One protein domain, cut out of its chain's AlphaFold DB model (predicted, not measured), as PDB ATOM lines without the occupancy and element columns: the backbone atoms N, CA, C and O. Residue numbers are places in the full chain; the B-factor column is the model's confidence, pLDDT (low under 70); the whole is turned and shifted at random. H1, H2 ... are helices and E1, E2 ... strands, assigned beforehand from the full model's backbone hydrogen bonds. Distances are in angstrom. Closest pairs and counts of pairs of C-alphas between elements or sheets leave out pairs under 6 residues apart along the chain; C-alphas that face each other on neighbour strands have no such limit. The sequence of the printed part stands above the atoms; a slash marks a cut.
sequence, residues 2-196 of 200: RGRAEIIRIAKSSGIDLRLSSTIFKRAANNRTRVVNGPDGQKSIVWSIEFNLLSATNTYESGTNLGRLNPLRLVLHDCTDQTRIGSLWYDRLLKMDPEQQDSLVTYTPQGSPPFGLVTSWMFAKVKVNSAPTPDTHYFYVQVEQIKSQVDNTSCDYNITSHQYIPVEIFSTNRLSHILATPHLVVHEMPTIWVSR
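AT A GLANCE: This is residues 2 to 196 of the 200 residues of the protein "Box C/D snoRNA protein 1" of Fasciola gigantica (UniProt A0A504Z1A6). One strongly twisted, branched sheet runs through the domain, with E3 and E9 in its middle, and the long hairpin E6 and E7 reaches out from it as an arm. H3, H4 and H5 gather by E4, H1 crosses the hairpin E2 and E3, and the small parallel pair E1 and E8 lies between H1 and E6. The printed part has 195 residues with six named helices and nine named strands, which follow along the chain as H1, E1, H2, E2, E3, E4, H3, H4, E5, H5, E6, E7, H6, E8 and E9; the class is mixed, helices and strands, and in the branched sheet E3 and E9 are parallel neighbours while the other neighbour pairs are antiparallel. It is compact, with a radius of gyration of the C-alphas of 18.4 A, and spans 59 by 53 by 33 A.

IN THESE COORDINATES: Find C-alpha 2 at (25.617, 119.606, 12.727); from there H1 runs to residue 13, 17.1 A. Next come E1, residues 17 to 19, H2, 26 to 29, and E2, 34 to 37. E3, 43 to 53, is 31.5 A long, and E4, 72 to 80, is 23.2 A and bends by 60 degrees at residue 77. H3 is 85 to 93, H4 98 to 103, E5 105 to 107, H5 117 to 123. E6, 138 to 149, begins at C-alpha 138 (30.751, 98.491, 42.537), measures 31.8 A and bends by 51 degrees at residue 141; E7, 159 to 169, measures 30.4 A. Then look for H6, 175 to 179, E8, 185 to 187, and E9, 191 to 195, ending at C-alpha 195 (25.704, 98.804, 43.231).

HOW THE PARTS SIT: Start at E3: E2 and E9 lie on one side of it, E4 on the other side. E2, E3 and E4 form a meander, each strand the antiparallel neighbour of the one before; see N 36 and O 44, 2.9 A, and N 49 and O 76, 2.8 A. E9 is parallel to E3, with N 192 and O 50 at 2.8 A, and antiparallel to E6, with N 140 and O 193 at 2.8 A. The hairpin E6 and E7 has N 145 and O 163 at 2.8 A. E4 and E5 are antiparallel, with N 106 and O 73 at 2.9 A; E1 and E8 are parallel, with N 19 and O 186 at 2.8 A. H1 is over E2 and E3, across the strands, at a height over the sheet of 9.1 A; its closest C-alphas to E2 are Ile 7 and Val 35, 6.2 A. H3 is on the sheet at 8.5 A height, and H5 is on it too, the closest C-alphas to E3 being Leu 53 and Trp 121, 7.6 A. H4 and H5 touch, Asp 102 and Leu 117 having the closest C-alphas at 6.2 A, at a steep tilt of 44 degrees, opposite ways. H6 is on the sheet, over none of its strands; H2 and H4 only graze it. Each O i to N i+4 pair is within hydrogen-bond range in H1, H4, H5 and H6, and 4 of 5 in H3; H2 is too short for one, and has 1 of 1 O i to N i+3 pairs within range.

THE WHOLE: The C-alphas farthest apart are those of Pro 39 and Thr 153, 61.3 A. The printed part has no cut. The links E3 to E4 and H5 to E6 are long. pLDDT is under 70 at residue 2, residues 62 to 63, 127 to 135 and 148 to 160.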
ATOM      1  N   ARG A   2      24.152 119.694  12.979       60.25
ATOM      2  CA  ARG A   2      25.617 119.606  12.727       60.25
ATOM      3  C   ARG A   2      26.459 119.066  13.901       60.25
ATOM      4  O   ARG A   2      27.305 118.211  13.674       60.25
ATOM      5  N   GLY A   3      26.171 119.472  15.142       82.31
ATOM      6  CA  GLY A   3      26.919 118.990  16.315       82.31
ATOM      7  C   GLY A   3      26.786 117.484  16.579       82.31
ATOM      8  O   GLY A   3      27.749 116.851  16.987       82.31
ATOM      9  N   ARG A   4      25.633 116.869  16.281       88.12
ATOM     10  CA  ARG A   4      25.402 115.432  16.544       88.12
ATOM     11  C   ARG A   4      26.224 114.534  15.622       88.12
ATOM     12  O   ARG A   4      26.818 113.569  16.087       88.12
ATOM     13  N   ALA A   5      26.286 114.877  14.335       91.50
ATOM     14  CA  ALA A   5      27.115 114.156  13.369       91.50
ATOM     15  C   ALA A   5      28.606 114.250  13.730       91.50
ATOM     16  O   ALA A   5      29.345 113.279  13.591       91.50
ATOM     17  N   GLU A   6      29.040 115.404  14.241       93.75
ATOM     18  CA  GLU A   6      30.417 115.591  14.683       93.75
ATOM     19  C   GLU A   6      30.757 114.771  15.932       93.75
ATOM     20  O   GLU A   6      31.802 114.123  15.944       93.75
ATOM     21  N   ILE A   7      29.863 114.722  16.929       94.94
ATOM     22  CA  ILE A   7      30.020 113.855  18.109       94.94
ATOM     23  C   ILE A   7      30.169 112.394  17.668       94.94
ATOM     24  O   ILE A   7      31.113 111.734  18.088       94.94
ATOM     25  N   ILE A   8      29.291 111.901  16.785       95.38
ATOM     26  CA  ILE A   8      29.358 110.518  16.276       95.38
ATOM     27  C   ILE A   8      30.690 110.260  15.566       95.38
ATOM     28  O   ILE A   8      31.316 109.227  15.787       95.38
ATOM     29  N   ARG A   9      31.152 111.201  14.732       95.12
ATOM     30  CA  ARG A   9      32.428 111.075  14.016       95.12
ATOM     31  C   ARG A   9      33.610 110.959  14.981       95.12
ATOM     32  O   ARG A   9      34.439 110.075  14.789       95.12
ATOM     33  N   ILE A  10      33.673 111.824  15.996       94.75
ATOM     34  CA  ILE A  10      34.751 111.812  16.997       94.75
ATOM     35  C   ILE A  10      34.674 110.537  17.851       94.75
ATOM     36  O   ILE A  10      35.683 109.863  18.034       94.75
ATOM     37  N   ALA A  11      33.480 110.150  18.309       95.31
ATOM     38  CA  ALA A  11      33.275 108.927  19.086       95.31
ATOM     39  C   ALA A  11      33.744 107.686  18.308       95.31
ATOM     40  O   ALA A  11      34.525 106.888  18.823       95.31
ATOM     41  N   LYS A  12      33.360 107.585  17.029       94.94
ATOM     42  CA  LYS A  12      33.771 106.488  16.148       94.94
ATOM     43  C   LYS A  12      35.286 106.444  15.934       94.94
ATOM     44  O   LYS A  12      35.851 105.355  15.945       94.94
ATOM     45  N   SER A  13      35.955 107.591  15.766       93.50
ATOM     46  CA  SER A  13      37.425 107.619  15.655       93.50
ATOM     47  C   SER A  13      38.139 107.167  16.931       93.50
ATOM     48  O   SER A  13      39.273 106.712  16.851       93.50
ATOM     49  N   SER A  14      37.462 107.242  18.078       92.00
ATOM     50  CA  SER A  14      37.956 106.757  19.370       92.00
ATOM     51  C   SER A  14      37.495 105.331  19.706       92.00
ATOM     52  O   SER A  14      37.671 104.893  20.838       92.00
ATOM     53  N   GLY A  15      36.894 104.606  18.754       93.56
ATOM     54  CA  GLY A  15      36.442 103.222  18.955       93.56
ATOM     55  C   GLY A  15      35.147 103.068  19.760       93.56
ATOM     56  O   GLY A  15      34.875 101.981  20.255       93.56
ATOM     57  N   ILE A  16      34.347 104.129  19.896       96.06
ATOM     58  CA  ILE A  16      33.109 104.133  20.690       96.06
ATOM     59  C   ILE A  16      31.902 103.922  19.762       96.06
ATOM     60  O   ILE A  16      31.672 104.735  18.859       96.06
ATOM     61  N   ASP A  17      31.095 102.877  19.996       95.38
ATOM     62  CA  ASP A  17      29.788 102.709  19.333       95.38
ATOM     63  C   ASP A  17      28.753 103.618  20.014       95.38
ATOM     64  O   ASP A  17      28.218 103.304  21.078       95.38
ATOM     65  N   LEU A  18      28.504 104.786  19.414       95.81
ATOM     66  CA  LEU A  18      27.561 105.786  19.905       95.81
ATOM     67  C   LEU A  18      26.319 105.861  19.012       95.81
ATOM     68  O   LEU A  18      26.398 106.217  17.833       95.81
ATOM     69  N   ARG A  19      25.147 105.648  19.615       93.81
ATOM     70  CA  ARG A  19      23.837 105.750  18.966       93.81
ATOM     71  C   ARG A  19      23.039 106.898  19.569       93.81
ATOM     72  O   ARG A  19      22.737 106.901  20.761       93.81
ATOM     73  N   LEU A  20      22.685 107.872  18.731       91.31
ATOM     74  CA  LEU A  20      21.913 109.046  19.133       91.31
ATOM     75  C   LEU A  20      20.537 109.059  18.434       91.31
ATOM     76  O   LEU A  20      20.447 109.176  17.214       91.31
ATOM     77  N   SER A  21      19.472 109.027  19.222       85.38
ATOM     78  CA  SER A  21      18.042 109.063  18.887       85.38
ATOM     79  C   SER A  21      17.458 110.483  18.883       85.38
ATOM     80  O   SER A  21      18.078 111.444  19.333       85.38
ATOM     81  N   SER A  22      16.232 110.648  18.376       74.50
ATOM     82  CA  SER A  22      15.534 111.946  18.368       74.50
ATOM     83  C   SER A  22      15.379 112.558  19.774       74.50
ATOM     84  O   SER A  22      15.178 111.847  20.755       74.50
ATOM     85  N   THR A  23      15.391 113.892  19.876       74.94
ATOM     86  CA  THR A  23      15.260 114.635  21.148       74.94
ATOM     87  C   THR A  23      13.882 114.523  21.802       74.94
ATOM     88  O   THR A  23      13.702 114.984  22.922       74.94
ATOM     89  N   ILE A  24      12.917 113.895  21.126       71.94
ATOM     90  CA  ILE A  24      11.589 113.579  21.674       71.94
ATOM     91  C   ILE A  24      11.711 112.632  22.884       71.94
ATOM     92  O   ILE A  24      10.876 112.653  23.788       71.94
ATOM     93  N   PHE A  25      12.764 111.812  22.938       81.75
ATOM     94  CA  PHE A  25      12.992 110.902  24.054       81.75
ATOM     95  C   PHE A  25      13.605 111.629  25.257       81.75
ATOM     96  O   PHE A  25      14.613 112.323  25.127       81.75
ATOM     97  N   LYS A  26      13.056 111.393  26.460       85.44
ATOM     98  CA  LYS A  26      13.508 112.024  27.721       85.44
ATOM     99  C   LYS A  26      15.024 111.937  27.936       85.44
ATOM    100  O   LYS A  26      15.653 112.913  28.326       85.44
ATOM    101  N   ARG A  27      15.622 110.779  27.634       89.38
ATOM    102  CA  ARG A  27      17.071 110.563  27.758       89.38
ATOM    103  C   ARG A  27      17.879 111.505  26.860       89.38
ATOM    104  O   ARG A  27      18.879 112.055  27.307       89.38
ATOM    105  N   ALA A  28      17.427 111.719  25.625       87.75
ATOM    106  CA  ALA A  28      18.061 112.640  24.689       87.75
ATOM    107  C   ALA A  28      17.888 114.104  25.131       87.75
ATOM    108  O   ALA A  28      18.818 114.892  24.984       87.75
ATOM    109  N   ALA A  29      16.742 114.463  25.722       87.50
ATOM    110  CA  ALA A  29      16.502 115.805  26.264       87.50
ATOM    111  C   ALA A  29      17.425 116.146  27.452       87.50
ATOM    112  O   ALA A  29      17.875 117.283  27.578       87.50
ATOM    113  N   ASN A  30      17.767 115.153  28.279       90.06
ATOM    114  CA  ASN A  30      18.708 115.311  29.394       90.06
ATOM    115  C   ASN A  30      20.185 115.194  28.964       90.06
ATOM    116  O   ASN A  30      21.091 115.322  29.786       90.06
ATOM    117  N   ASN A  31      20.466 114.940  27.684       94.12
ATOM    118  CA  ASN A  31      21.827 114.780  27.187       94.12
ATOM    119  C   ASN A  31      22.458 116.138  26.839       94.12
ATOM    120  O   ASN A  31      22.028 116.813  25.907       94.12
ATOM    121  N   ARG A  32      23.526 116.513  27.551       95.25
ATOM    122  CA  ARG A  32      24.322 117.733  27.321       95.25
ATOM    123  C   ARG A  32      25.710 117.425  26.751       95.25
ATOM    124  O   ARG A  32      26.597 118.284  26.780       95.25
ATOM    125  N   THR A  33      25.898 116.205  26.239       95.94
ATOM    126  CA  THR A  33      27.122 115.794  25.546       95.94
ATOM    127  C   THR A  33      27.378 116.713  24.358       95.94
ATOM    128  O   THR A  33      26.485 116.962  23.544       95.94
ATOM    129  N   ARG A  34      28.602 117.234  24.255       95.38
ATOM    130  CA  ARG A  34      28.978 118.208  23.226       95.38
ATOM    131  C   ARG A  34      30.448 118.109  22.860       95.38
ATOM    132  O   ARG A  34      31.263 117.613  23.632       95.38
ATOM    133  N   VAL A  35      30.775 118.632  21.685       95.06
ATOM    134  CA  VAL A  35      32.161 118.807  21.252       95.06
ATOM    135  C   VAL A  35      32.709 120.093  21.852       95.06
ATOM    136  O   VAL A  35      32.032 121.123  21.836       95.06
ATOM    137  N   VAL A  36      33.935 120.033  22.352       93.19
ATOM    138  CA  VAL A  36      34.715 121.196  22.770       93.19
ATOM    139  C   VAL A  36      36.024 121.234  21.990       93.19
ATOM    140  O   VAL A  36      36.530 120.199  21.552       93.19
ATOM    141  N   ASN A  37      36.565 122.433  21.797       90.19
ATOM    142  CA  ASN A  37      37.894 122.607  21.223       90.19
ATOM    143  C   ASN A  37      38.905 122.643  22.370       90.19
ATOM    144  O   ASN A  37      38.756 123.437  23.300       90.19
ATOM    145  N   GLY A  38      39.910 121.778  22.308       80.19
ATOM    146  CA  GLY A  38      41.056 121.825  23.198       80.19
ATOM    147  C   GLY A  38      41.994 122.992  22.864       80.19
ATOM    148  O   GLY A  38      41.854 123.615  21.807       80.19
ATOM    149  N   PRO A  39      42.976 123.266  23.741       78.00
ATOM    150  CA  PRO A  39      43.958 124.337  23.548       78.00
ATOM    151  C   PRO A  39      44.736 124.192  22.233       78.00
ATOM    152  O   PRO A  39      44.997 125.176  21.551       78.00
ATOM    153  N   ASP A  40      45.008 122.946  21.838       83.38
ATOM    154  CA  ASP A  40      45.803 122.601  20.655       83.38
ATOM    155  C   ASP A  40      44.955 122.536  19.368       83.38
ATOM    156  O   ASP A  40      45.368 121.969  18.356       83.38
ATOM    157  N   GLY A  41      43.709 123.023  19.413       82.00
ATOM    158  CA  GLY A  41      42.746 122.930  18.312       82.00
ATOM    159  C   GLY A  41      42.159 121.529  18.097       82.00
ATOM    160  O   GLY A  41      41.250 121.361  17.278       82.00
ATOM    161  N   GLN A  42      42.622 120.522  18.845       86.88
ATOM    162  CA  GLN A  42      42.042 119.182  18.822       86.88
ATOM    163  C   GLN A  42      40.649 119.180  19.446       86.88
ATOM    164  O   GLN A  42      40.427 119.709  20.533       86.88
ATOM    165  N   LYS A  43      39.695 118.564  18.752       90.75
ATOM    166  CA  LYS A  43      38.315 118.447  19.219       90.75
ATOM    167  C   LYS A  43      38.166 117.240  20.129       90.75
ATOM    168  O   LYS A  43      38.585 116.146  19.763       90.75
ATOM    169  N   SER A  44      37.508 117.425  21.265       91.75
ATOM    170  CA  SER A  44      37.180 116.352  22.202       91.75
ATOM    171  C   SER A  44      35.699 116.377  22.564       91.75
ATOM    172  O   SER A  44      34.998 117.370  22.349       91.75
ATOM    173  N   ILE A  45      35.200 115.254  23.075       95.31
ATOM    174  CA  ILE A  45      33.824 115.151  23.558       95.31
ATOM    175  C   ILE A  45      33.831 115.361  25.068       95.31
ATOM    176  O   ILE A  45      34.555 114.691  25.804       95.31
ATOM    177  N   VAL A  46      32.975 116.268  25.521       96.38
ATOM    178  CA  VAL A  46      32.570 116.374  26.919       96.38
ATOM    179  C   VAL A  46      31.223 115.680  27.059       96.38
ATOM    180  O   VAL A  46      30.284 115.985  26.321       96.38
ATOM    181  N   TRP A  47      31.137 114.741  27.993       97.75
ATOM    182  CA  TRP A  47      30.031 113.804  28.138       97.75
ATOM    183  C   TRP A  47      29.067 114.216  29.255       97.75
ATOM    184  O   TRP A  47      29.477 114.665  30.328       97.75
ATOM    185  N   SER A  48      27.771 114.011  29.019       97.88
ATOM    186  CA  SER A  48      26.861 113.619  30.102       97.88
ATOM    187  C   SER A  48      27.132 112.162  30.456       97.88
ATOM    188  O   SER A  48      27.410 111.392  29.549       97.88
ATOM    189  N   ILE A  49      27.006 111.761  31.717       98.19
ATOM    190  CA  ILE A  49      27.069 110.359  32.152       98.19
ATOM    191  C   ILE A  49      25.844 110.078  33.011       98.19
ATOM    192  O   ILE A  49      25.579 110.808  33.962       98.19
ATOM    193  N   GLU A  50      25.108 109.023  32.681       98.00
ATOM    194  CA  GLU A  50      24.001 108.537  33.495       98.00
ATOM    195  C   GLU A  50      24.525 107.521  34.515       98.00
ATOM    196  O   GLU A  50      25.075 106.489  34.133       98.00
ATOM    197  N   PHE A  51      24.328 107.792  35.803       98.00
ATOM    198  CA  PHE A  51      24.508 106.807  36.861       98.00
ATOM    199  C   PHE A  51      23.155 106.205  37.241       98.00
ATOM    200  O   PHE A  51      22.206 106.922  37.563       98.00
ATOM    201  N   ASN A  52      23.090 104.876  37.236       97.56
ATOM    202  CA  ASN A  52      21.909 104.101  37.592       97.56
ATOM    203  C   ASN A  52      22.170 103.348  38.898       97.56
ATOM    204  O   ASN A  52      22.960 102.405  38.932       97.56
ATOM    205  N   LEU A  53      21.507 103.776  39.972       95.88
ATOM    206  CA  LEU A  53      21.761 103.324  41.337       95.88
ATOM    207  C   LEU A  53      20.887 102.113  41.683       95.88
ATOM    208  O   LEU A  53      19.707 102.242  42.015       95.88
ATOM    209  N   LEU A  54      21.465 100.919  41.572       93.75
ATOM    210  CA  LEU A  54      20.780  99.646  41.784       93.75
ATOM    211  C   LEU A  54      20.351  99.472  43.244       93.75
ATOM    212  O   LEU A  54      21.072  99.844  44.166       93.75
ATOM    213  N   SER A  55      19.171  98.894  43.467       87.94
ATOM    214  CA  SER A  55      18.666  98.657  44.820       87.94
ATOM    215  C   SER A  55      19.575  97.701  45.593       87.94
ATOM    216  O   SER A  55      19.819  96.576  45.165       87.94
ATOM    217  N   ALA A  56      19.986  98.110  46.792       78.62
ATOM    218  CA  ALA A  56      20.788  97.299  47.705       78.62
ATOM    219  C   ALA A  56      20.031  96.094  48.311       78.62
ATOM    220  O   ALA A  56      20.610  95.298  49.052       78.62
ATOM    221  N   THR A  57      18.725  95.972  48.046       76.75
ATOM    222  CA  THR A  57      17.876  94.889  48.563       76.75
ATOM    223  C   THR A  57      17.707  93.720  47.602       76.75
ATOM    224  O   THR A  57      17.152  92.700  48.010       76.75
ATOM    225  N   ASN A  58      18.113  93.881  46.342       80.81
ATOM    226  CA  ASN A  58      17.855  92.915  45.284       80.81
ATOM    227  C   ASN A  58      19.141  92.176  44.933       80.81
ATOM    228  O   ASN A  58      20.196  92.792  44.835       80.81
ATOM    229  N   THR A  59      19.040  90.874  44.695       77.50
ATOM    230  CA  THR A  59      20.082  90.100  44.020       77.50
ATOM    231  C   THR A  59      19.864  90.182  42.514       77.50
ATOM    232  O   THR A  59      18.727  90.146  42.041       77.50
ATOM    233  N   TYR A  60      20.952  90.311  41.764       80.88
ATOM    234  CA  TYR A  60      20.929  90.429  40.311       80.88
ATOM    235  C   TYR A  60      21.651  89.227  39.726       80.88
ATOM    236  O   TYR A  60      22.828  89.036  40.012       80.88
ATOM    237  N   GLU A  61      20.931  88.419  38.954       72.06
ATOM    238  CA  GLU A  61      21.484  87.230  38.310       72.06
ATOM    239  C   GLU A  61      22.241  87.596  37.028       72.06
ATOM    240  O   GLU A  61      21.879  88.546  36.317       72.06
ATOM    241  N   SER A  62      23.241  86.789  36.688       66.81
ATOM    242  CA  SER A  62      23.958  86.867  35.420       66.81
ATOM    243  C   SER A  62      23.000  86.858  34.222       66.81
ATOM    244  O   SER A  62      22.091  86.036  34.120       66.81
ATOM    245  N   GLY A  63      23.183  87.810  33.303       69.31
ATOM    246  CA  GLY A  63      22.304  88.004  32.143       69.31
ATOM    247  C   GLY A  63      21.067  88.875  32.402       69.31
ATOM    248  O   GLY A  63      20.291  89.119  31.474       69.31
ATOM    249  N   THR A  64      20.884  89.398  33.622       80.06
ATOM    250  CA  THR A  64      19.820  90.369  33.910       80.06
ATOM    251  C   THR A  64      19.981  91.612  33.035       80.06
ATOM    252  O   THR A  64      20.992  92.318  33.085       80.06
ATOM    253  N   ASN A  65      18.935  91.951  32.276       86.25
ATOM    254  CA  ASN A  65      18.889  93.228  31.575       86.25
ATOM    255  C   ASN A  65      18.629  94.370  32.573       86.25
ATOM    256  O   ASN A  65      17.480  94.750  32.811       86.25
ATOM    257  N   LEU A  66      19.709  94.934  33.126       89.44
ATOM    258  CA  LEU A  66      19.667  96.058  34.064       89.44
ATOM    259  C   LEU A  66      18.841  97.249  33.540       89.44
ATOM    260  O   LEU A  66      18.130  97.895  34.314       89.44
ATOM    261  N   GLY A  67      18.840  97.486  32.222       84.38
ATOM    262  CA  GLY A  67      18.021  98.495  31.540       84.38
ATOM    263  C   GLY A  67      16.525  98.445  31.874       84.38
ATOM    264  O   GLY A  67      15.865  99.484  31.879       84.38
ATOM    265  N   ARG A  68      15.993  97.261  32.208       87.25
ATOM    266  CA  ARG A  68      14.570  97.049  32.527       87.25
ATOM    267  C   ARG A  68      14.209  97.318  33.988       87.25
ATOM    268  O   ARG A  68      13.027  97.397  34.305       87.25
ATOM    269  N   LEU A  69      15.196  97.475  34.868       87.19
ATOM    270  CA  LEU A  69      14.975  97.572  36.314       87.19
ATOM    271  C   LEU A  69      14.476  98.944  36.778       87.19
ATOM    272  O   LEU A  69      13.996  99.051  37.899       87.19
ATOM    273  N   ASN A  70      14.605  99.979  35.939       89.56
ATOM    274  CA  ASN A  70      14.252 101.365  36.271       89.56
ATOM    275  C   ASN A  70      14.710 101.793  37.689       89.56
ATOM    276  O   ASN A  70      13.877 102.139  38.524       89.56
ATOM    277  N   PRO A  71      16.022 101.746  37.994       94.44
ATOM    278  CA  PRO A  71      16.541 102.226  39.275       94.44
ATOM    279  C   PRO A  71      16.523 103.756  39.358       94.44
ATOM    280  O   PRO A  71      16.219 104.426  38.373       94.44
ATOM    281  N   LEU A  72      16.915 104.318  40.506       95.81
ATOM    282  CA  LEU A  72      17.194 105.751  40.634       95.81
ATOM    283  C   LEU A  72      18.262 106.157  39.612       95.81
ATOM    284  O   LEU A  72      19.349 105.580  39.588       95.81
ATOM    285  N   ARG A  73      17.928 107.121  38.745       96.31
ATOM    286  CA  ARG A  73      18.814 107.586  37.671       96.31
ATOM    287  C   ARG A  73      19.179 109.035  37.875       96.31
ATOM    288  O   ARG A  73      18.301 109.879  38.044       96.31
ATOM    289  N   LEU A  74      20.458 109.330  37.735       97.00
ATOM    290  CA  LEU A  74      20.990 110.683  37.786       97.00
ATOM    291  C   LEU A  74      21.960 110.914  36.633       97.00
ATOM    292  O   LEU A  74      22.638 109.991  36.192       97.00
ATOM    293  N   VAL A  75      22.016 112.143  36.128       98.00
ATOM    294  CA  VAL A  75      22.888 112.497  35.007       98.00
ATOM    295  C   VAL A  75      23.886 113.553  35.446       98.00
ATOM    296  O   VAL A  75      23.517 114.681  35.750       98.00
ATOM    297  N   LEU A  76      25.168 113.199  35.422       98.00
ATOM    298  CA  LEU A  76      26.264 114.121  35.680       98.00
ATOM    299  C   LEU A  76      26.777 114.700  34.358       98.00
ATOM    300  O   LEU A  76      27.139 113.968  33.438       98.00
ATOM    301  N   HIS A  77      26.821 116.023  34.253       97.31
ATOM    302  CA  HIS A  77      27.267 116.721  33.045       97.31
ATOM    303  C   HIS A  77      28.742 117.108  33.106       97.31
ATOM    304  O   HIS A  77      29.372 117.053  34.160       97.31
ATOM    305  N   ASP A  78      29.280 117.563  31.979       96.44
ATOM    306  CA  ASP A  78      30.618 118.152  31.901       96.44
ATOM    307  C   ASP A  78      31.746 117.182  32.290       96.44
ATOM    308  O   ASP A  78      32.710 117.552  32.955       96.44
ATOM    309  N   CYS A  79      31.617 115.917  31.883       97.06
ATOM    310  CA  CYS A  79      32.593 114.870  32.170       97.06
ATOM    311  C   CYS A  79      33.575 114.707  31.003       97.06
ATOM    312  O   CYS A  79      33.174 114.384  29.885       97.06
ATOM    313  N   THR A  80      34.870 114.906  31.248       94.56
ATOM    314  CA  THR A  80      35.910 114.656  30.238       94.56
ATOM    315  C   THR A  80      36.275 113.174  30.177       94.56
ATOM    316  O   THR A  80      36.178 112.449  31.168       94.56
ATOM    317  N   ASP A  81      36.747 112.727  29.017       91.25
ATOM    318  CA  ASP A  81      37.152 111.339  28.779       91.25
ATOM    319  C   ASP A  81      38.369 110.893  29.621       91.25
ATOM    320  O   ASP A  81      38.517 109.709  29.922       91.25
ATOM    321  N   GLN A  82      39.202 111.832  30.074       93.44
ATOM    322  CA  GLN A  82      40.347 111.557  30.947       93.44
ATOM    323  C   GLN A  82      39.970 111.370  32.419       93.44
ATOM    324  O   GLN A  82      40.782 110.856  33.196       93.44
ATOM    325  N   THR A  83      38.768 111.789  32.824       96.00
ATOM    326  CA  THR A  83      38.351 111.699  34.226       96.00
ATOM    327  C   THR A  83      38.134 110.238  34.625       96.00
ATOM    328  O   THR A  83      37.576 109.440  33.869       96.00
ATOM    329  N   ARG A  84      38.590 109.875  35.829       97.62
ATOM    330  CA  ARG A  84      38.359 108.552  36.421       97.62
ATOM    331  C   ARG A  84      36.965 108.456  37.036       97.62
ATOM    332  O   ARG A  84      36.476 109.440  37.591       97.62
ATOM    333  N   ILE A  85      36.365 107.267  37.022       96.56
ATOM    334  CA  ILE A  85      35.042 107.040  37.631       96.56
ATOM    335  C   ILE A  85      35.033 107.384  39.117       96.56
ATOM    336  O   ILE A  85      34.109 108.044  39.579       96.56
ATOM    337  N   GLY A  86      36.090 107.024  39.845       95.19
ATOM    338  CA  GLY A  86      36.229 107.367  41.256       95.19
ATOM    339  C   GLY A  86      36.184 108.874  41.502       95.19
ATOM    340  O   GLY A  86      35.506 109.312  42.421       95.19
ATOM    341  N   SER A  87      36.812 109.680  40.645       96.81
ATOM    342  CA  SER A  87      36.774 111.142  40.777       96.81
ATOM    343  C   SER A  87      35.390 111.718  40.459       96.81
ATOM    344  O   SER A  87      34.938 112.647  41.120       96.81
ATOM    345  N   LEU A  88      34.674 111.162  39.479       96.69
ATOM    346  CA  LEU A  88      33.295 111.580  39.199       96.69
ATOM    347  C   LEU A  88      32.350 111.221  40.350       96.69
ATOM    348  O   LEU A  88      31.489 112.016  40.717       96.69
ATOM    349  N   TRP A  89      32.525 110.030  40.912       95.75
ATOM    350  CA  TRP A  89      31.673 109.503  41.963       95.75
ATOM    351  C   TRP A  89      32.005 110.116  43.329       95.75
ATOM    352  O   TRP A  89      31.213 110.880  43.872       95.75
ATOM    353  N   TYR A  90      33.191 109.836  43.870       94.31
ATOM    354  CA  TYR A  90      33.575 110.214  45.231       94.31
ATOM    355  C   TYR A  90      33.930 111.694  45.368       94.31
ATOM    356  O   TYR A  90      33.586 112.310  46.372       94.31
ATOM    357  N   ASP A  91      34.609 112.281  44.377       95.00
ATOM    358  CA  ASP A  91      35.105 113.660  44.496       95.00
ATOM    359  C   ASP A  91      34.137 114.717  43.978       95.00
ATOM    360  O   ASP A  91      34.308 115.897  44.282       95.00
ATOM    361  N   ARG A  92      33.132 114.316  43.200       95.69
ATOM    362  CA  ARG A  92      32.166 115.246  42.622       95.69
ATOM    363  C   ARG A  92      30.752 114.937  43.068       95.69
ATOM    364  O   ARG A  92      30.180 115.753  43.774       95.69
ATOM    365  N   LEU A  93      30.197 113.783  42.704       95.38
ATOM    366  CA  LEU A  93      28.804 113.474  43.025       95.38
ATOM    367  C   LEU A  93      28.557 113.375  44.539       95.38
ATOM    368  O   LEU A  93      27.662 114.032  45.059       95.38
ATOM    369  N   LEU A  94      29.355 112.587  45.264       92.69
ATOM    370  CA  LEU A  94      29.139 112.373  46.702       92.69
ATOM    371  C   LEU A  94      29.534 113.573  47.576       92.69
ATOM    372  O   LEU A  94      29.110 113.641  48.725       92.69
ATOM    373  N   LYS A  95      30.317 114.520  47.044       94.69
ATOM    374  CA  LYS A  95      30.673 115.774  47.732       94.69
ATOM    375  C   LYS A  95      29.680 116.914  47.487       94.69
ATOM    376  O   LYS A  95      29.809 117.953  48.127       94.69
ATOM    377  N   MET A  96      28.725 116.742  46.572       95.81
ATOM    378  CA  MET A  96      27.608 117.673  46.409       95.81
ATOM    379  C   MET A  96      26.702 117.645  47.637       95.81
ATOM    380  O   MET A  96      26.565 116.612  48.295       95.81
ATOM    381  N   ASP A  97      26.050 118.770  47.909       94.75
ATOM    382  CA  ASP A  97      24.964 118.787  48.883       94.75
ATOM    383  C   ASP A  97      23.750 117.970  48.370       94.75
ATOM    384  O   ASP A  97      23.642 117.681  47.171       94.75
ATOM    385  N   PRO A  98      22.831 117.544  49.258       92.62
ATOM    386  CA  PRO A  98      21.690 116.723  48.854       92.62
ATOM    387  C   PRO A  98      20.787 117.372  47.795       92.62
ATOM    388  O   PRO A  98      20.244 116.665  46.948       92.62
ATOM    389  N   GLU A  99      20.637 118.698  47.803       93.56
ATOM    390  CA  GLU A  99      19.798 119.417  46.834       93.56
ATOM    391  C   GLU A  99      20.424 119.389  45.434       93.56
ATOM    392  O   GLU A  99      19.748 119.123  44.437       93.56
ATOM    393  N   GLN A 100      21.738 119.592  45.355       95.94
ATOM    394  CA  GLN A 100      22.519 119.452  44.135       95.94
ATOM    395  C   GLN A 100      22.450 118.023  43.601       95.94
ATOM    396  O   GLN A 100      22.239 117.846  42.402       95.94
ATOM    397  N   GLN A 101      22.575 117.010  44.460       95.19
ATOM    398  CA  GLN A 101      22.438 115.606  44.056       95.19
ATOM    399  C   GLN A 101      21.051 115.317  43.477       95.19
ATOM    400  O   GLN A 101      20.947 114.750  42.386       95.19
ATOM    401  N   ASP A 102      19.994 115.747  44.165       94.00
ATOM    402  CA  ASP A 102      18.614 115.555  43.721       94.00
ATOM    403  C   ASP A 102      18.328 116.301  42.408       94.00
ATOM    404  O   ASP A 102      17.603 115.789  41.556       94.00
ATOM    405  N   SER A 103      18.962 117.456  42.172       95.31
ATOM    406  CA  SER A 103      18.835 118.202  40.910       95.31
ATOM    407  C   SER A 103      19.370 117.446  39.682       95.31
ATOM    408  O   SER A 103      18.977 117.742  38.552       95.31
ATOM    409  N   LEU A 104      20.251 116.457  39.887       96.50
ATOM    410  CA  LEU A 104      20.771 115.596  38.822       96.50
ATOM    411  C   LEU A 104      19.830 114.430  38.503       96.50
ATOM    412  O   LEU A 104      20.038 113.738  37.501       96.50
ATOM    413  N   VAL A 105      18.823 114.172  39.343       96.19
ATOM    414  CA  VAL A 105      17.922 113.032  39.189       96.19
ATOM    415  C   VAL A 105      17.011 113.236  37.983       96.19
ATOM    416  O   VAL A 105      16.308 114.230  37.842       96.19
ATOM    417  N   THR A 106      16.997 112.239  37.104       94.75
ATOM    418  CA  THR A 106      16.182 112.236  35.878       94.75
ATOM    419  C   THR A 106      15.063 111.202  35.912       94.75
ATOM    420  O   THR A 106      14.147 111.246  35.085       94.75
ATOM    421  N   TYR A 107      15.125 110.269  36.860       94.31
ATOM    422  CA  TYR A 107      14.082 109.288  37.111       94.31
ATOM    423  C   TYR A 107      14.158 108.789  38.557       94.31
ATOM    424  O   TYR A 107      15.236 108.430  39.032       94.31
ATOM    425  N   THR A 108      13.002 108.694  39.212       93.69
ATOM    426  CA  THR A 108      12.838 108.128  40.554       93.69
ATOM    427  C   THR A 108      11.966 106.867  40.512       93.69
ATOM    428  O   THR A 108      10.913 106.872  39.868       93.69
ATOM    429  N   PRO A 109      12.362 105.779  41.198       90.81
ATOM    430  CA  PRO A 109      11.498 104.622  41.399       90.81
ATOM    431  C   PRO A 109      10.236 104.993  42.182       90.81
ATOM    432  O   PRO A 109      10.242 105.908  43.014       90.81
ATOM    433  N   GLN A 110       9.155 104.247  41.969       88.62
ATOM    434  CA  GLN A 110       7.916 104.428  42.723       88.62
ATOM    435  C   GLN A 110       8.151 104.227  44.231       88.62
ATOM    436  O   GLN A 110       8.845 103.298  44.636       88.62
ATOM    437  N   GLY A 111       7.562 105.095  45.058       85.62
ATOM    438  CA  GLY A 111       7.709 105.040  46.518       85.62
ATOM    439  C   GLY A 111       9.011 105.644  47.056       85.62
ATOM    440  O   GLY A 111       9.265 105.552  48.254       85.62
ATOM    441  N   SER A 112       9.824 106.270  46.198       87.38
ATOM    442  CA  SER A 112      10.991 107.044  46.637       87.38
ATOM    443  C   SER A 112      10.569 108.263  47.473       87.38
ATOM    444  O   SER A 112       9.496 108.823  47.226       87.38
ATOM    445  N   PRO A 113      11.398 108.704  48.436       87.94
ATOM    446  CA  PRO A 113      11.134 109.927  49.188       87.94
ATOM    447  C   PRO A 113      11.142 111.162  48.268       87.94
ATOM    448  O   PRO A 113      11.736 111.123  47.192       87.94
ATOM    449  N   PRO A 114      10.500 112.271  48.674       86.31
ATOM    450  CA  PRO A 114      10.434 113.484  47.857       86.31
ATOM    451  C   PRO A 114      11.770 114.239  47.746       86.31
ATOM    452  O   PRO A 114      11.918 115.051  46.839       86.31
ATOM    453  N   PHE A 115      12.717 113.990  48.654       90.75
ATOM    454  CA  PHE A 115      14.047 114.600  48.692       90.75
ATOM    455  C   PHE A 115      15.059 113.650  49.344       90.75
ATOM    456  O   PHE A 115      14.684 112.654  49.971       90.75
ATOM    457  N   GLY A 116      16.344 113.968  49.214       90.75
ATOM    458  CA  GLY A 116      17.454 113.166  49.708       90.75
ATOM    459  C   GLY A 116      17.497 111.797  49.038       90.75
ATOM    460  O   GLY A 116      17.704 110.794  49.720       90.75
ATOM    461  N   LEU A 117      17.250 111.726  47.729       94.12
ATOM    462  CA  LEU A 117      17.098 110.468  46.992       94.12
ATOM    463  C   LEU A 117      18.405 109.672  46.975       94.12
ATOM    464  O   LEU A 117      18.422 108.484  47.308       94.12
ATOM    465  N   VAL A 118      19.508 110.346  46.638       92.12
ATOM    466  CA  VAL A 118      20.849 109.745  46.612       92.12
ATOM    467  C   VAL A 118      21.280 109.368  48.027       92.12
ATOM    468  O   VAL A 118      21.668 108.226  48.263       92.12
ATOM    469  N   THR A 119      21.108 110.268  48.997       89.75
ATOM    470  CA  THR A 119      21.360 110.005  50.423       89.75
ATOM    471  C   THR A 119      20.584 108.786  50.929       89.75
ATOM    472  O   THR A 119      21.153 107.889  51.548       89.75
ATOM    473  N   SER A 120      19.293 108.686  50.615       89.69
ATOM    474  CA  SER A 120      18.452 107.558  51.028       89.69
ATOM    475  C   SER A 120      18.942 106.239  50.436       89.69
ATOM    476  O   SER A 120      18.960 105.221  51.126       89.69
ATOM    477  N   TRP A 121      19.395 106.249  49.181       91.81
ATOM    478  CA  TRP A 121      20.011 105.088  48.544       91.81
ATOM    479  C   TRP A 121      21.345 104.691  49.206       91.81
ATOM    480  O   TRP A 121      21.572 103.511  49.503       91.81
ATOM    481  N   MET A 122      22.195 105.678  49.507       87.88
ATOM    482  CA  MET A 122      23.487 105.496  50.180       87.88
ATOM    483  C   MET A 122      23.339 104.865  51.567       87.88
ATOM    484  O   MET A 122      24.145 104.019  51.947       87.88
ATOM    485  N   PHE A 123      22.293 105.229  52.313       85.12
ATOM    486  CA  PHE A 123      22.059 104.742  53.677       85.12
ATOM    487  C   PHE A 123      21.016 103.620  53.776       85.12
ATOM    488  O   PHE A 123      20.742 103.128  54.872       85.12
ATOM    489  N   ALA A 124      20.461 103.158  52.651       84.25
ATOM    490  CA  ALA A 124      19.538 102.027  52.637       84.25
ATOM    491  C   ALA A 124      20.185 100.776  53.263       84.25
ATOM    492  O   ALA A 124      21.386 100.534  53.118       84.25
ATOM    493  N   LYS A 125      19.394  99.949  53.954       79.38
ATOM    494  CA  LYS A 125      19.903  98.690  54.518       79.38
ATOM    495  C   LYS A 125      20.295  97.736  53.387       79.38
ATOM    496  O   LYS A 125      19.473  97.438  52.522       79.38
ATOM    497  N   VAL A 126      21.526  97.234  53.425       75.38
ATOM    498  CA  VAL A 126      22.030  96.247  52.463       75.38
ATOM    499  C   VAL A 126      21.732  94.846  52.994       75.38
ATOM    500  O   VAL A 126      22.084  94.531  54.131       75.38
ATOM    501  N   LYS A 127      21.078  93.996  52.196       64.56
ATOM    502  CA  LYS A 127      20.863  92.586  52.551       64.56
ATOM    503  C   LYS A 127      22.101  91.770  52.164       64.56
ATOM    504  O   LYS A 127      22.121  91.163  51.100       64.56
ATOM    505  N   VAL A 128      23.132  91.761  53.006       61.72
ATOM    506  CA  VAL A 128      24.290  90.859  52.838       61.72
ATOM    507  C   VAL A 128      24.512  90.072  54.124       61.72
ATOM    508  O   VAL A 128      24.467  90.639  55.211       61.72
ATOM    509  N   ASN A 129      24.768  88.767  53.994       54.22
ATOM    510  CA  ASN A 129      25.098  87.870  55.113       54.22
ATOM    511  C   ASN A 129      26.525  88.082  55.665       54.22
ATOM    512  O   ASN A 129      26.912  87.444  56.640       54.22
ATOM    513  N   SER A 130      27.309  88.972  55.056       53.09
ATOM    514  CA  SER A 130      28.649  89.373  55.480       53.09
ATOM    515  C   SER A 130      28.674  90.878  55.730       53.09
ATOM    516  O   SER A 130      28.004  91.622  55.014       53.09
ATOM    517  N   ALA A 131      29.426  91.316  56.744       46.28
ATOM    518  CA  ALA A 131      29.476  92.711  57.175       46.28
ATOM    519  C   ALA A 131      29.694  93.649  55.969       46.28
ATOM    520  O   ALA A 131      30.730  93.540  55.309       46.28
ATOM    521  N   PRO A 132      28.735  94.532  55.640       48.69
ATOM    522  CA  PRO A 132      28.918  95.472  54.549       48.69
ATOM    523  C   PRO A 132      30.061  96.413  54.924       48.69
ATOM    524  O   PRO A 132      30.009  97.066  55.966       48.69
ATOM    525  N   THR A 133      31.089  96.499  54.086       53.47
ATOM    526  CA  THR A 133      32.032  97.614  54.142       53.47
ATOM    527  C   THR A 133      31.262  98.872  53.723       53.47
ATOM    528  O   THR A 133      30.799  98.929  52.580       53.47
ATOM    529  N   PRO A 134      31.066  99.859  54.619       51.38
ATOM    530  CA  PRO A 134      30.128 100.970  54.407       51.38
ATOM    531  C   PRO A 134      30.375 101.805  53.141       51.38
ATOM    532  O   PRO A 134      29.447 102.446  52.655       51.38
ATOM    533  N   ASP A 135      31.581 101.730  52.572       61.38
ATOM    534  CA  ASP A 135      32.036 102.599  51.484       61.38
ATOM    535  C   ASP A 135      32.295 101.876  50.152       61.38
ATOM    536  O   ASP A 135      32.691 102.502  49.159       61.38
ATOM    537  N   THR A 136      32.077 100.560  50.083       78.38
ATOM    538  CA  THR A 136      32.358  99.808  48.854       78.38
ATOM    539  C   THR A 136      31.227  99.982  47.845       78.38
ATOM    540  O   THR A 136      30.101  99.534  48.054       78.38
ATOM    541  N   HIS A 137      31.553 100.630  46.727       90.75
ATOM    542  CA  HIS A 137      30.676 100.784  45.574       90.75
ATOM    543  C   HIS A 137      31.265 100.000  44.409       90.75
ATOM    544  O   HIS A 137      32.459 100.103  44.130       90.75
ATOM    545  N   TYR A 138      30.410  99.248  43.730       93.00
ATOM    546  CA  TYR A 138      30.751  98.491  42.537       93.00
ATOM    547  C   TYR A 138      30.163  99.193  41.323       93.00
ATOM    548  O   TYR A 138      29.013  99.644  41.360       93.00
ATOM    549  N   PHE A 139      30.942  99.276  40.253       95.94
ATOM    550  CA  PHE A 139      30.567  99.984  39.038       95.94
ATOM    551  C   PHE A 139      30.531  99.007  37.873       95.94
ATOM    552  O   PHE A 139      31.410  98.161  37.744       95.94
ATOM    553  N   TYR A 140      29.534  99.135  37.004       96.12
ATOM    554  CA  TYR A 140      29.389  98.265  35.844       96.12
ATOM    555  C   TYR A 140      28.970  99.059  34.614       96.12
ATOM    556  O   TYR A 140      28.229 100.041  34.702       96.12
ATOM    557  N   VAL A 141      29.382  98.578  33.450       96.56
ATOM    558  CA  VAL A 141      28.731  98.884  32.172       96.56
ATOM    559  C   VAL A 141      27.997  97.650  31.682       96.56
ATOM    560  O   VAL A 141      28.295  96.541  32.107       96.56
ATOM    561  N   GLN A 142      27.026  97.824  30.795       93.69
ATOM    562  CA  GLN A 142      26.291  96.699  30.228       93.69
ATOM    563  C   GLN A 142      26.623  96.570  28.748       93.69
ATOM    564  O   GLN A 142      26.368  97.496  27.978       93.69
ATOM    565  N   VAL A 143      27.200  95.435  28.366       93.25
ATOM    566  CA  VAL A 143      27.567  95.138  26.978       93.25
ATOM    567  C   VAL A 143      26.505  94.268  26.315       93.25
ATOM    568  O   VAL A 143      25.817  93.495  26.986       93.25
ATOM    569  N   GLU A 144      26.370  94.394  24.998       88.81
ATOM    570  CA  GLU A 144      25.418  93.634  24.188       88.81
ATOM    571  C   GLU A 144      26.147  92.524  23.422       88.81
ATOM    572  O   GLU A 144      26.910  92.784  22.493       88.81
ATOM    573  N   GLN A 145      25.912  91.269  23.800       85.75
ATOM    574  CA  GLN A 145      26.436  90.102  23.097       85.75
ATOM    575  C   GLN A 145      25.341  89.442  22.269       85.75
ATOM    576  O   GLN A 145      24.261  89.132  22.768       85.75
ATOM    577  N   ILE A 146      25.641  89.180  21.002       80.38
ATOM    578  CA  ILE A 146      24.743  88.461  20.103       80.38
ATOM    579  C   ILE A 146      25.147  86.988  20.138       80.38
ATOM    580  O   ILE A 146      26.239  86.636  19.693       80.38
ATOM    581  N   LYS A 147      24.278  86.123  20.673       71.81
ATOM    582  CA  LYS A 147      24.448  84.669  20.584       71.81
ATOM    583  C   LYS A 147      23.532  84.120  19.502       71.81
ATOM    584  O   LYS A 147      22.308  84.185  19.621       71.81
ATOM    585  N   SER A 148      24.142  83.554  18.468       62.81
ATOM    586  CA  SER A 148      23.463  82.699  17.499       62.81
ATOM    587  C   SER A 148      23.460  81.275  18.046       62.81
ATOM    588  O   SER A 148      24.521  80.664  18.169       62.81
ATOM    589  N   GLN A 149      22.288  80.757  18.411       56.03
ATOM    590  CA  GLN A 149      22.118  79.323  18.630       56.03
ATOM    591  C   GLN A 149      21.610  78.695  17.336       56.03
ATOM    592  O   GLN A 149      20.622  79.154  16.766       56.03
ATOM    593  N   VAL A 150      22.306  77.657  16.876       54.88
ATOM    594  CA  VAL A 150      21.789  76.754  15.849       54.88
ATOM    595  C   VAL A 150      20.914  75.747  16.582       54.88
ATOM    596  O   VAL A 150      21.424  74.916  17.334       54.88
ATOM    597  N   ASP A 151      19.599  75.875  16.435       52.22
ATOM    598  CA  ASP A 151      18.662  74.919  17.010       52.22
ATOM    599  C   ASP A 151      18.531  73.722  16.059       52.22
ATOM    600  O   ASP A 151      17.892  73.800  15.013       52.22
ATOM    601  N   ASN A 152      19.170  72.602  16.407       54.09
ATOM    602  CA  ASN A 152      19.158  71.381  15.593       54.09
ATOM    603  C   ASN A 152      17.812  70.628  15.646       54.09
ATOM    604  O   ASN A 152      17.726  69.513  15.130       54.09
ATOM    605  N   THR A 153      16.778  71.181  16.296       56.25
ATOM    606  CA  THR A 153      15.498  70.487  16.523       56.25
ATOM    607  C   THR A 153      14.291  71.068  15.787       56.25
ATOM    608  O   THR A 153      13.212  70.480  15.851       56.25
ATOM    609  N   SER A 154      14.441  72.149  15.016       50.94
ATOM    610  CA  SER A 154      13.359  72.660  14.167       50.94
ATOM    611  C   SER A 154      13.883  73.233  12.851       50.94
ATOM    612  O   SER A 154      14.960  73.820  12.793       50.94
ATOM    613  N   CYS A 155      13.137  73.010  11.771       48.81
ATOM    614  CA  CYS A 155      13.462  73.513  10.444       48.81
ATOM    615  C   CYS A 155      13.598  75.051  10.467       48.81
ATOM    616  O   CYS A 155      12.633  75.750  10.764       48.81
ATOM    617  N   ASP A 156      14.791  75.543  10.128       48.31
ATOM    618  CA  ASP A 156      15.105  76.891   9.633       48.31
ATOM    619  C   ASP A 156      14.647  78.121  10.438       48.31
ATOM    620  O   ASP A 156      14.031  79.032   9.888       48.31
ATOM    621  N   TYR A 157      15.090  78.261  11.694       50.06
ATOM    622  CA  TYR A 157      15.220  79.595  12.299       50.06
ATOM    623  C   TYR A 157      16.523  79.739  13.095       50.06
ATOM    624  O   TYR A 157      16.668  79.218  14.198       50.06
ATOM    625  N   ASN A 158      17.469  80.519  12.563       53.28
ATOM    626  CA  ASN A 158      18.573  81.063  13.355       53.28
ATOM    627  C   ASN A 158      17.989  82.049  14.376       53.28
ATOM    628  O   ASN A 158      17.713  83.203  14.038       53.28
ATOM    629  N   ILE A 159      17.784  81.615  15.620       58.34
ATOM    630  CA  ILE A 159      17.350  82.506  16.698       58.34
ATOM    631  C   ILE A 159      18.573  83.297  17.170       58.34
ATOM    632  O   ILE A 159      19.450  82.790  17.872       58.34
ATOM    633  N   THR A 160      18.640  84.567  16.776       64.75
ATOM    634  CA  THR A 160      19.597  85.527  17.331       64.75
ATOM    635  C   THR A 160      19.066  86.041  18.663       64.75
ATOM    636  O   THR A 160      18.080  86.775  18.712       64.75
ATOM    637  N   SER A 161      19.720  85.666  19.761       73.50
ATOM    638  CA  SER A 161      19.391  86.182  21.092       73.50
ATOM    639  C   SER A 161      20.381  87.273  21.502       73.50
ATOM    640  O   SER A 161      21.599  87.103  21.408       73.50
ATOM    641  N   HIS A 162      19.849  88.411  21.947       77.69
ATOM    642  CA  HIS A 162      20.637  89.495  22.523       77.69
ATOM    643  C   HIS A 162      20.796  89.234  24.020       77.69
ATOM    644  O   HIS A 162      19.813  89.204  24.762       77.69
ATOM    645  N   GLN A 163      22.033  89.037  24.463       84.69
ATOM    646  CA  GLN A 163      22.382  88.916  25.870       84.69
ATOM    647  C   GLN A 163      22.997  90.219  26.357       84.69
ATOM    648  O   GLN A 163      23.891  90.776  25.722       84.69
ATOM    649  N   TYR A 164      22.525  90.690  27.506       87.31
ATOM    650  CA  TYR A 164      23.049  91.891  28.134       87.31
ATOM    651  C   TYR A 164      23.856  91.504  29.361       87.31
ATOM    652  O   TYR A 164      23.300  90.986  30.329       87.31
ATOM    653  N   ILE A 165      25.159  91.757  29.316       90.44
ATOM    654  CA  ILE A 165      26.088  91.294  30.347       90.44
ATOM    655  C   ILE A 165      26.645  92.507  31.093       90.44
ATOM    656  O   ILE A 165      27.235  93.383  30.453       90.44
ATOM    657  N   PRO A 166      26.454  92.601  32.419       92.44
ATOM    658  CA  PRO A 166      27.153  93.594  33.213       92.44
ATOM    659  C   PRO A 166      28.641  93.229  33.291       92.44
ATOM    660  O   PRO A 166      29.002  92.124  33.686       92.44
ATOM    661  N   VAL A 167      29.500  94.163  32.911       93.19
ATOM    662  CA  VAL A 167      30.956  94.064  33.017       93.19
ATOM    663  C   VAL A 167      31.398  95.030  34.101       93.19
ATOM    664  O   VAL A 167      31.091  96.223  34.022       93.19
ATOM    665  N   GLU A 168      32.082  94.512  35.120       94.25
ATOM    666  CA  GLU A 168      32.619  95.334  36.200       94.25
ATOM    667  C   GLU A 168      33.696  96.281  35.668       94.25
ATOM    668  O   GLU A 168      34.551  95.917  34.858       94.25
ATOM    669  N   ILE A 169      33.642  97.515  36.148       96.00
ATOM    670  CA  ILE A 169      34.648  98.544  35.940       96.00
ATOM    671  C   ILE A 169      35.080  99.075  37.308       96.00
ATOM    672  O   ILE A 169      34.327  99.083  38.279       96.00
ATOM    673  N   PHE A 170      36.304  99.566  37.386       95.12
ATOM    674  CA  PHE A 170      36.915 100.024  38.620       95.12
ATOM    675  C   PHE A 170      36.944 101.547  38.699       95.12
ATOM    676  O   PHE A 170      37.057 102.257  37.698       95.12
ATOM    677  N   SER A 171      36.935 102.062  39.927       94.69
ATOM    678  CA  SER A 171      37.030 103.500  40.211       94.69
ATOM    679  C   SER A 171      38.286 104.153  39.609       94.69
ATOM    680  O   SER A 171      38.292 105.352  39.326       94.69
ATOM    681  N   THR A 172      39.343 103.378  39.360       96.00
ATOM    682  CA  THR A 172      40.590 103.831  38.729       96.00
ATOM    683  C   THR A 172      40.503 103.953  37.207       96.00
ATOM    684  O   THR A 172      41.340 104.642  36.611       96.00
ATOM    685  N   ASN A 173      39.512 103.323  36.563       97.19
ATOM    686  CA  ASN A 173      39.349 103.388  35.117       97.19
ATOM    687  C   ASN A 173      38.969 104.808  34.679       97.19
ATOM    688  O   ASN A 173      38.126 105.473  35.287       97.19
ATOM    689  N   ARG A 174      39.607 105.267  33.596       97.62
ATOM    690  CA  ARG A 174      39.228 106.494  32.890       97.62
ATOM    691  C   ARG A 174      37.975 106.248  32.066       97.62
ATOM    692  O   ARG A 174      37.797 105.147  31.541       97.62
ATOM    693  N   LEU A 175      37.165 107.288  31.897       97.31
ATOM    694  CA  LEU A 175      35.978 107.231  31.050       97.31
ATOM    695  C   LEU A 175      36.327 106.755  29.631       97.31
ATOM    696  O   LEU A 175      35.658 105.868  29.123       97.31
ATOM    697  N   SER A 176      37.411 107.250  29.029       95.62
ATOM    698  CA  SER A 176      37.873 106.824  27.700       95.62
ATOM    699  C   SER A 176      38.052 105.307  27.573       95.62
ATOM    700  O   SER A 176      37.609 104.720  26.590       95.62
ATOM    701  N   HIS A 177      38.647 104.657  28.576       96.12
ATOM    702  CA  HIS A 177      38.854 103.207  28.574       96.12
ATOM    703  C   HIS A 177      37.540 102.441  28.725       96.12
ATOM    704  O   HIS A 177      37.352 101.411  28.089       96.12
ATOM    705  N   ILE A 178      36.617 102.962  29.533       97.38
ATOM    706  CA  ILE A 178      35.296 102.357  29.726       97.38
ATOM    707  C   ILE A 178      34.481 102.441  28.439       97.38
ATOM    708  O   ILE A 178      33.880 101.451  28.036       97.38
ATOM    709  N   LEU A 179      34.489 103.590  27.760       97.12
ATOM    710  CA  LEU A 179      33.747 103.781  26.509       97.12
ATOM    711  C   LEU A 179      34.276 102.925  25.354       97.12
ATOM    712  O   LEU A 179      33.525 102.645  24.427       97.12
ATOM    713  N   ALA A 180      35.534 102.494  25.430       94.12
ATOM    714  CA  ALA A 180      36.153 101.569  24.488       94.12
ATOM    715  C   ALA A 180      35.960 100.084  24.869       94.12
ATOM    716  O   ALA A 180      36.568  99.213  24.246       94.12
ATOM    717  N   THR A 181      35.145  99.774  25.887       95.69
ATOM    718  CA  THR A 181      34.857  98.383  26.276       95.69
ATOM    719  C   THR A 181      34.250  97.629  25.086       95.69
ATOM    720  O   THR A 181      33.273  98.105  24.501       95.69
ATOM    721  N   PRO A 182      34.775  96.444  24.718       93.81
ATOM    722  CA  PRO A 182      34.222  95.656  23.624       93.81
ATOM    723  C   PRO A 182      32.731  95.378  23.816       93.81
ATOM    724  O   PRO A 182      32.294  95.041  24.914       93.81
ATOM    725  N   HIS A 183      31.959  95.492  22.733       93.75
ATOM    726  CA  HIS A 183      30.505  95.277  22.721       93.75
ATOM    727  C   HIS A 183      29.682  96.262  23.574       93.75
ATOM    728  O   HIS A 183      28.473  96.077  23.735       93.75
ATOM    729  N   LEU A 184      30.297  97.322  24.106       95.69
ATOM    730  CA  LEU A 184      29.566  98.411  24.738       95.69
ATOM    731  C   LEU A 184      28.948  99.315  23.669       95.69
ATOM    732  O   LEU A 184      29.654  99.900  22.849       95.69
ATOM    733  N   VAL A 185      27.628  99.471  23.730       94.88
ATOM    734  CA  VAL A 185      26.885 100.419  22.898       94.88
ATOM    735  C   VAL A 185      26.400 101.568  23.773       94.88
ATOM    736  O   VAL A 185      25.639 101.380  24.725       94.88
ATOM    737  N   VAL A 186      26.819 102.786  23.447       95.50
ATOM    738  CA  VAL A 186      26.401 104.000  24.147       95.50
ATOM    739  C   VAL A 186      25.135 104.544  23.491       95.50
ATOM    740  O   VAL A 186      25.166 105.046  22.370       95.50
ATOM    741  N   HIS A 187      24.013 104.495  24.204       93.56
ATOM    742  CA  HIS A 187      22.755 105.101  23.763       93.56
ATOM    743  C   HIS A 187      22.590 106.488  24.389       93.56
ATOM    744  O   HIS A 187      22.390 106.601  25.598       93.56
ATOM    745  N   GLU A 188      22.633 107.546  23.577       94.56
ATOM    746  CA  GLU A 188      22.691 108.968  23.977       94.56
ATOM    747  C   GLU A 188      23.945 109.368  24.760       94.56
ATOM    748  O   GLU A 188      24.731 110.204  24.314       94.56
ATOM    749  N   MET A 189      24.100 108.802  25.948       96.06
ATOM    750  CA  MET A 189      25.154 109.093  26.905       96.06
ATOM    751  C   MET A 189      25.570 107.791  27.605       96.06
ATOM    752  O   MET A 189      24.754 106.863  27.658       96.06
ATOM    753  N   PRO A 190      26.802 107.680  28.126       96.94
ATOM    754  CA  PRO A 190      27.265 106.491  28.829       96.94
ATOM    755  C   PRO A 190      26.395 106.188  30.046       96.94
ATOM    756  O   PRO A 190      26.032 107.104  30.784       96.94
ATOM    757  N   THR A 191      26.088 104.909  30.253       97.62
ATOM    758  CA  THR A 191      25.390 104.421  31.447       97.62
ATOM    759  C   THR A 191      26.374 103.687  32.339       97.62
ATOM    760  O   THR A 191      26.971 102.702  31.906       97.62
ATOM    761  N   ILE A 192      26.490 104.129  33.586       98.00
ATOM    762  CA  ILE A 192      27.249 103.462  34.636       98.00
ATOM    763  C   ILE A 192      26.263 102.946  35.678       98.00
ATOM    764  O   ILE A 192      25.533 103.711  36.305       98.00
ATOM    765  N   TRP A 193      26.227 101.637  35.866       97.00
ATOM    766  CA  TRP A 193      25.438 101.004  36.915       97.00
ATOM    767  C   TRP A 193      26.246 100.999  38.199       97.00
ATOM    768  O   TRP A 193      27.405 100.591  38.192       97.00
ATOM    769  N   VAL A 194      25.640 101.445  39.293       95.81
ATOM    770  CA  VAL A 194      26.287 101.491  40.604       95.81
ATOM    771  C   VAL A 194      25.528 100.584  41.550       95.81
ATOM    772  O   VAL A 194      24.305 100.674  41.659       95.81
ATOM    773  N   SER A 195      26.254  99.716  42.239       92.94
ATOM    774  CA  SER A 195      25.704  98.804  43.231       92.94
ATOM    775  C   SER A 195      26.492  98.884  44.532       92.94
ATOM    776  O   SER A 195      27.691  99.158  44.537       92.94
ATOM    777  N   ARG A 196      25.813  98.607  45.643       89.81
ATOM    778  CA  ARG A 196      26.427  98.464  46.974       89.81
ATOM    779  C   ARG A 196      26.743  97.008  47.323       89.81
ATOM    780  O   ARG A 196      27.312  96.730  48.372       89.81
TER     781      ARG A 196